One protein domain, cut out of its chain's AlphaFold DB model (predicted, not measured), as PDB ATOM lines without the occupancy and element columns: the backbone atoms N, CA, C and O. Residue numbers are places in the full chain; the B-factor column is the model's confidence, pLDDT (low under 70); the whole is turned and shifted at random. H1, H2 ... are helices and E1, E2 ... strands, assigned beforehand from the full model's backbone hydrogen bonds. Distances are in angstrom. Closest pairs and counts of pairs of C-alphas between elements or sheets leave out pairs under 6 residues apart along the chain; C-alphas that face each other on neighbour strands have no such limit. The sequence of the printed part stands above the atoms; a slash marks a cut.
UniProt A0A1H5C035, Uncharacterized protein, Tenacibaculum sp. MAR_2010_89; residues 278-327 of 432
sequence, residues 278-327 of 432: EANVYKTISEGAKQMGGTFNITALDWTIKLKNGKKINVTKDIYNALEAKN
ATOM      1  N   GLU A 278     -80.552  61.102  47.489       48.12
ATOM      2  CA  GLU A 278     -81.476  60.564  46.509       48.12
ATOM      3  C   GLU A 278     -82.331  59.506  47.208       48.12
ATOM      4  O   GLU A 278     -81.821  58.656  47.944       48.12
ATOM      5  N   ALA A 279     -83.649  59.535  46.993       47.94
ATOM      6  CA  ALA A 279     -84.589  58.596  47.614       47.94
ATOM      7  C   ALA A 279     -84.191  57.125  47.372       47.94
ATOM      8  O   ALA A 279     -84.373  56.270  48.244       47.94
ATOM      9  N   ASN A 280     -83.567  56.855  46.224       59.25
ATOM     10  CA  ASN A 280     -83.037  55.545  45.857       59.25
ATOM     11  C   ASN A 280     -81.925  55.071  46.802       59.25
ATOM     12  O   ASN A 280     -81.891  53.890  47.148       59.25
ATOM     13  N   VAL A 281     -81.079  55.979  47.297       64.25
ATOM     14  CA  VAL A 281     -80.009  55.653  48.247       64.25
ATOM     15  C   VAL A 281     -80.611  55.207  49.580       64.25
ATOM     16  O   VAL A 281     -80.300  54.127  50.086       64.25
ATOM     17  N   TYR A 282     -81.542  55.998  50.125       66.50
ATOM     18  CA  TYR A 282     -82.216  55.678  51.388       66.50
ATOM     19  C   TYR A 282     -83.014  54.373  51.299       66.50
ATOM     20  O   TYR A 282     -82.920  53.522  52.189       66.50
ATOM     21  N   LYS A 283     -83.775  54.193  50.213       71.12
ATOM     22  CA  LYS A 283     -84.557  52.980  49.962       71.12
ATOM     23  C   LYS A 283     -83.656  51.750  49.916       71.12
ATOM     24  O   LYS A 283     -83.905  50.803  50.658       71.12
ATOM     25  N   THR A 284     -82.570  51.808  49.147       76.50
ATOM     26  CA  THR A 284     -81.593  50.715  49.036       76.50
ATOM     27  C   THR A 284     -81.011  50.334  50.394       76.50
ATOM     28  O   THR A 284     -80.933  49.153  50.735       76.50
ATOM     29  N   ILE A 285     -80.646  51.321  51.214       78.81
ATOM     30  CA  ILE A 285     -80.057  51.060  52.530       78.81
ATOM     31  C   ILE A 285     -81.091  50.493  53.502       78.81
ATOM     32  O   ILE A 285     -80.797  49.538  54.220       78.81
ATOM     33  N   SER A 286     -82.306  51.042  53.517       75.56
ATOM     34  CA  SER A 286     -83.398  50.573  54.375       75.56
ATOM     35  C   SER A 286     -83.832  49.147  54.019       75.56
ATOM     36  O   SER A 286     -83.966  48.292  54.898       75.56
ATOM     37  N   GLU A 287     -83.992  48.847  52.730       82.56
ATOM     38  CA  GLU A 287     -84.324  47.505  52.244       82.56
ATOM     39  C   GLU A 287     -83.192  46.517  52.510       82.56
ATOM     40  O   GLU A 287     -83.435  45.428  53.032       82.56
ATOM     41  N   GLY A 288     -81.946  46.902  52.236       84.75
ATOM     42  CA  GLY A 288     -80.789  46.071  52.536       84.75
ATOM     43  C   GLY A 288     -80.625  45.809  54.038       84.75
ATOM     44  O   GLY A 288     -80.357  44.676  54.434       84.75
ATOM     45  N   ALA A 289     -80.889  46.799  54.898       84.12
ATOM     46  CA  ALA A 289     -80.924  46.615  56.349       84.12
ATOM     47  C   ALA A 289     -81.986  45.589  56.768       84.12
ATOM     48  O   ALA A 289     -81.682  44.692  57.557       84.12
ATOM     49  N   LYS A 290     -83.201  45.667  56.203       84.12
ATOM     50  CA  LYS A 290     -84.273  44.686  56.449       84.12
ATOM     51  C   LYS A 290     -83.868  43.280  56.008       84.12
ATOM     52  O   LYS A 290     -84.059  42.338  56.775       84.12
ATOM     53  N   GLN A 291     -83.263  43.136  54.827       87.75
ATOM     54  CA  GLN A 291     -82.778  41.844  54.319       87.75
ATOM     55  C   GLN A 291     -81.668  41.250  55.196       87.75
ATOM     56  O   GLN A 291     -81.592  40.037  55.376       87.75
ATOM     57  N   MET A 292     -80.856  42.098  55.826       86.06
ATOM     58  CA  MET A 292     -79.867  41.683  56.825       86.06
ATOM     59  C   MET A 292     -80.465  41.417  58.219       86.06
ATOM     60  O   MET A 292     -79.725  41.115  59.158       86.06
ATOM     61  N   GLY A 293     -81.785  41.534  58.389       84.56
ATOM     62  CA  GLY A 293     -82.456  41.368  59.675       84.56
ATOM     63  C   GLY A 293     -82.133  42.489  60.664       84.56
ATOM     64  O   GLY A 293     -81.952  42.224  61.852       84.56
ATOM     65  N   GLY A 294     -82.012  43.726  60.186       84.69
ATOM     66  CA  GLY A 294     -81.739  44.913  60.989       84.69
ATOM     67  C   GLY A 294     -82.663  46.088  60.678       84.69
ATOM     68  O   GLY A 294     -83.575  45.995  59.858       84.69
ATOM     69  N   THR A 295     -82.408  47.205  61.350       81.88
ATOM     70  CA  THR A 295     -83.044  48.500  61.102       81.88
ATOM     71  C   THR A 295     -81.997  49.498  60.637       81.88
ATOM     72  O   THR A 295     -80.842  49.453  61.069       81.88
ATOM     73  N   PHE A 296     -82.389  50.402  59.748       76.31
ATOM     74  CA  PHE A 296     -81.548  51.519  59.355       76.31
ATOM     75  C   PHE A 296     -81.862  52.725  60.244       76.31
ATOM     76  O   PHE A 296     -83.010  53.153  60.323       76.31
ATOM     77  N   ASN A 297     -80.844  53.240  60.929       66.62
ATOM     78  CA  ASN A 297     -80.927  54.410  61.787       66.62
ATOM     79  C   ASN A 297     -80.073  55.525  61.186       66.62
ATOM     80  O   ASN A 297     -78.864  55.359  60.990       66.62
ATOM     81  N   ILE A 298     -80.703  56.672  60.963       57.97
ATOM     82  CA  ILE A 298     -80.060  57.878  60.460       57.97
ATOM     83  C   ILE A 298     -80.002  58.926  61.569       57.97
ATOM     84  O   ILE A 298     -80.987  59.193  62.253       57.97
ATOM     85  N   THR A 299     -78.826  59.510  61.761       49.97
ATOM     86  CA  THR A 299     -78.638  60.707  62.585       49.97
ATOM     87  C   THR A 299     -77.933  61.768  61.749       49.97
ATOM     88  O   THR A 299     -77.341  61.450  60.718       49.97
ATOM     89  N   ALA A 300     -77.952  63.024  62.203       40.72
ATOM     90  CA  ALA A 300     -77.256  64.126  61.531       40.72
ATOM     91  C   ALA A 300     -75.733  63.910  61.379       40.72
ATOM     92  O   ALA A 300     -75.082  64.656  60.652       40.72
ATOM     93  N   LEU A 301     -75.159  62.933  62.092       46.44
ATOM     94  CA  LEU A 301     -73.722  62.656  62.112       46.44
ATOM     95  C   LEU A 301     -73.358  61.256  61.599       46.44
ATOM     96  O   LEU A 301     -72.266  61.104  61.070       46.44
ATOM     97  N   ASP A 302     -74.251  60.265  61.708       58.56
ATOM     98  CA  ASP A 302     -73.952  58.866  61.385       58.56
ATOM     99  C   ASP A 302     -75.135  58.147  60.716       58.56
ATOM    100  O   ASP A 302     -76.269  58.181  61.211       58.56
ATOM    101  N   TRP A 303     -74.850  57.432  59.622       70.00
ATOM    102  CA  TRP A 303     -75.765  56.494  58.961       70.00
ATOM    103  C   TRP A 303     -75.391  55.082  59.398       70.00
ATOM    104  O   TRP A 303     -74.277  54.628  59.137       70.00
ATOM    105  N   THR A 304     -76.293  54.379  60.087       78.56
ATOM    106  CA  THR A 304     -75.967  53.077  60.684       78.56
ATOM    107  C   THR A 304     -77.044  52.029  60.460       78.56
ATOM    108  O   THR A 304     -78.229  52.282  60.643       78.56
ATOM    109  N   ILE A 305     -76.635  50.807  60.126       82.06
ATOM    110  CA  ILE A 305     -77.502  49.626  60.154       82.06
ATOM    111  C   ILE A 305     -77.320  48.944  61.509       82.06
ATOM    112  O   ILE A 305     -76.209  48.537  61.862       82.06
ATOM    113  N   LYS A 306     -78.402  48.805  62.275       83.12
ATOM    114  CA  LYS A 306     -78.439  48.071  63.542       83.12
ATOM    115  C   LYS A 306     -79.075  46.703  63.311       83.12
ATOM    116  O   LYS A 306     -80.274  46.596  63.090       83.12
ATOM    117  N   LEU A 307     -78.276  45.647  63.377       83.50
ATOM    118  CA  LEU A 307     -78.763  44.272  63.257       83.50
ATOM    119  C   LEU A 307     -79.507  43.833  64.531       83.50
ATOM    120  O   LEU A 307     -79.255  44.364  65.615       83.50
ATOM    121  N   LYS A 308     -80.371  42.811  64.426       82.00
ATOM    122  CA  LYS A 308     -81.107  42.212  65.564       82.00
ATOM    123  C   LYS A 308     -80.224  41.830  66.758       82.00
ATOM    124  O   LYS A 308     -80.643  41.977  67.898       82.00
ATOM    125  N   ASN A 309     -78.987  41.399  66.515       78.12
ATOM    126  CA  ASN A 309     -78.018  41.066  67.567       78.12
ATOM    127  C   ASN A 309     -77.346  42.296  68.219       78.12
ATOM    128  O   ASN A 309     -76.356  42.153  68.930       78.12
ATOM    129  N   GLY A 310     -77.827  43.511  67.934       76.12
ATOM    130  CA  GLY A 310     -77.304  44.767  68.470       76.12
ATOM    131  C   GLY A 310     -76.069  45.311  67.746       76.12
ATOM    132  O   GLY A 310     -75.626  46.419  68.056       76.12
ATOM    133  N   LYS A 311     -75.518  44.581  66.767       80.38
ATOM    134  CA  LYS A 311     -74.347  45.016  66.000       80.38
ATOM    135  C   LYS A 311     -74.684  46.227  65.131       80.38
ATOM    136  O   LYS A 311     -75.657  46.198  64.382       80.38
ATOM    137  N   LYS A 312     -73.846  47.263  65.205       82.50
ATOM    138  CA  LYS A 312     -73.937  48.469  64.373       82.50
ATOM    139  C   LYS A 312     -72.956  48.395  63.203       82.50
ATOM    140  O   LYS A 312     -71.825  47.940  63.379       82.50
ATOM    141  N   ILE A 313     -73.395  48.834  62.029       81.75
ATOM    142  CA  ILE A 313     -72.604  48.911  60.798       81.75
ATOM    143  C   ILE A 313     -72.722  50.334  60.265       81.75
ATOM    144  O   ILE A 313     -73.825  50.751  59.926       81.75
ATOM    145  N   ASN A 314     -71.612  51.065  60.197       79.25
ATOM    146  CA  ASN A 314     -71.590  52.386  59.570       79.25
ATOM    147  C   ASN A 314     -71.772  52.233  58.054       79.25
ATOM    148  O   ASN A 314     -71.166  51.350  57.447       79.25
ATOM    149  N   VAL A 315     -72.617  53.071  57.456       75.94
ATOM    150  CA  VAL A 315     -72.912  53.049  56.020       75.94
ATOM    151  C   VAL A 315     -71.961  54.001  55.297       75.94
ATOM    152  O   VAL A 315     -72.197  55.202  55.206       75.94
ATOM    153  N   THR A 316     -70.859  53.445  54.811       74.00
ATOM    154  CA  THR A 316     -69.876  54.083  53.921       74.00
ATOM    155  C   THR A 316     -70.224  53.823  52.446       74.00
ATOM    156  O   THR A 316     -71.064  52.966  52.155       74.00
ATOM    157  N   LYS A 317     -69.582  54.517  51.490       73.06
ATOM    158  CA  LYS A 317     -69.802  54.300  50.042       73.06
ATOM    159  C   LYS A 317     -69.631  52.849  49.597       73.06
ATOM    160  O   LYS A 317     -70.441  52.339  48.831       73.06
ATOM    161  N   ASP A 318     -68.621  52.152  50.103       74.56
ATOM    162  CA  ASP A 318     -68.396  50.740  49.784       74.56
ATOM    163  C   ASP A 318     -69.484  49.819  50.365       74.56
ATOM    164  O   ASP A 318     -69.877  48.846  49.722       74.56
ATOM    165  N   ILE A 319     -70.017  50.138  51.549       82.81
ATOM    166  CA  ILE A 319     -71.153  49.425  52.143       82.81
ATOM    167  C   ILE A 319     -72.419  49.673  51.327       82.81
ATOM    168  O   ILE A 319     -73.149  48.723  51.068       82.81
ATOM    169  N   TYR A 320     -72.655  50.902  50.868       82.19
ATOM    170  CA  TYR A 320     -73.764  51.212  49.964       82.19
ATOM    171  C   TYR A 320     -73.678  50.452  48.640       82.19
ATOM    172  O   TYR A 320     -74.621  49.745  48.295       82.19
ATOM    173  N   ASN A 321     -72.539  50.515  47.945       81.12
ATOM    174  CA  ASN A 321     -72.347  49.791  46.685       81.12
ATOM    175  C   ASN A 321     -72.565  48.279  46.882       81.12
ATOM    176  O   ASN A 321     -73.122  47.592  46.026       81.12
ATOM    177  N   ALA A 322     -72.158  47.743  48.038       85.50
ATOM    178  CA  ALA A 322     -72.419  46.355  48.392       85.50
ATOM    179  C   ALA A 322     -73.903  46.075  48.696       85.50
ATOM    180  O   ALA A 322     -74.353  44.960  48.441       85.50
ATOM    181  N   LEU A 323     -74.666  47.040  49.223       87.88
ATOM    182  CA  LEU A 323     -76.118  46.928  49.406       87.88
ATOM    183  C   LEU A 323     -76.840  46.935  48.050       87.88
ATOM    184  O   LEU A 323     -77.684  46.065  47.839       87.88
ATOM    185  N   GLU A 324     -76.462  47.826  47.123       85.00
ATOM    186  CA  GLU A 324     -76.974  47.842  45.739       85.00
ATOM    187  C   GLU A 324     -76.712  46.510  45.029       85.00
ATOM    188  O   GLU A 324     -77.621  45.900  44.468       85.00
ATOM    189  N   ALA A 325     -75.482  46.003  45.129       88.06
ATOM    190  CA  ALA A 325     -75.087  44.722  44.551       88.06
ATOM    191  C   ALA A 325     -75.608  43.496  45.332       88.06
ATOM    192  O   ALA A 325     -75.262  42.363  44.993       88.06
ATOM    193  N   LYS A 326     -76.391  43.694  46.406       91.19
ATOM    194  CA  LYS A 326     -76.896  42.640  47.311       91.19
ATOM    195  C   LYS A 326     -75.797  41.723  47.879       91.19
ATOM    196  O   LYS A 326     -76.030  40.565  48.227       91.19
ATOM    197  N   ASN A 327     -74.578  42.238  48.025       90.38
ATOM    198  CA  ASN A 327     -73.420  41.517  48.546       90.38
ATOM    199  C   ASN A 327     -73.348  41.589  50.083       90.38
ATOM    200  O   ASN A 327     -72.410  42.127  50.682       90.38
TER     201      ASN A 327
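AT A GLANCE: This is residues 278 to 327 of the 432 residues of an uncharacterized protein of Tenacibaculum sp. MAR_2010_89 (UniProt A0A1H5C035). A small sheet of three strands, E1, E2 and E3, has one helix, H1, running along one face over E1, while its other face is bare. The second helix, H2, is not on the sheet; it packs on H1 about perpendicular to it, with Leu 323 of H2 next to Gly 288 of H1. The printed part has 50 residues, with two named helices and three named strands in the order H1, E1, E2, E3, H2. The sheet runs E1, E2, E3, antiparallel throughout, and the class is mixed, helices and strands. The whole is compact, with a radius of gyration of the C-alphas of 9.9 A, and rounded, spanning 26 by 25 by 17 A.

HOW THE PARTS SIT: Begin with the sheet, a meander, each strand the antiparallel neighbour of the one before: E1 is residues 294 to 298, E2 residues 303 to 307 and E3 residues 312 to 314. E1 and E2 form a hairpin, their directions at 160 degrees; look for N 295 and O 306, 2.8 A apart, and N 304 and O 297, 2.9 A apart, both within hydrogen-bond range. E2 and E3 form the other hairpin, at 151 degrees, with N 305 and O 313 within hydrogen-bond range at 2.8 A. E1 and E3 are the edge strands. Now find H1, residues 279 to 291, on the sheet at a height over the sheet of 9.3 A. It lies over E1 and runs along the strands, at 10 degrees to E1 on the local plane; it is only just not over E2, on which 2 of its C-alphas fall. The closest C-alphas of H1 and E1 are those of Ser 286 and Phe 296, 5.4 A apart. Farther on, H2, residues 317 to 324, is not on the sheet and is apart from E1 and E2. It touches H1, where the closest C-alphas, of Gly 288 and Leu 323, are 5.7 A apart. Their lines are only just about perpendicular, at 72 degrees. In H1 and H2 every O i to N i+4 pair is within hydrogen-bond range.

IN THESE COORDINATES: Find C-alpha 279 at (-84.589, 58.596, 47.614); from there H1 runs 18.1 A to C-alpha 291. E1 begins at C-alpha 294, at (-81.739, 44.913, 60.989), and is 13.1 A long; E2 is 13.3 A and E3 6.6 A. H2 runs 10.6 A to C-alpha 324 at (-76.974, 47.842, 45.739).

THE WHOLE: The C-alphas farthest apart are those of Glu 278 and Asn 309, 28.9 A. The printed part has no cut, and its four links between named elements are tight. The mean pLDDT of the printed part is 75.5; look for values under 70 at residues 278 to 282 and 297 to 302.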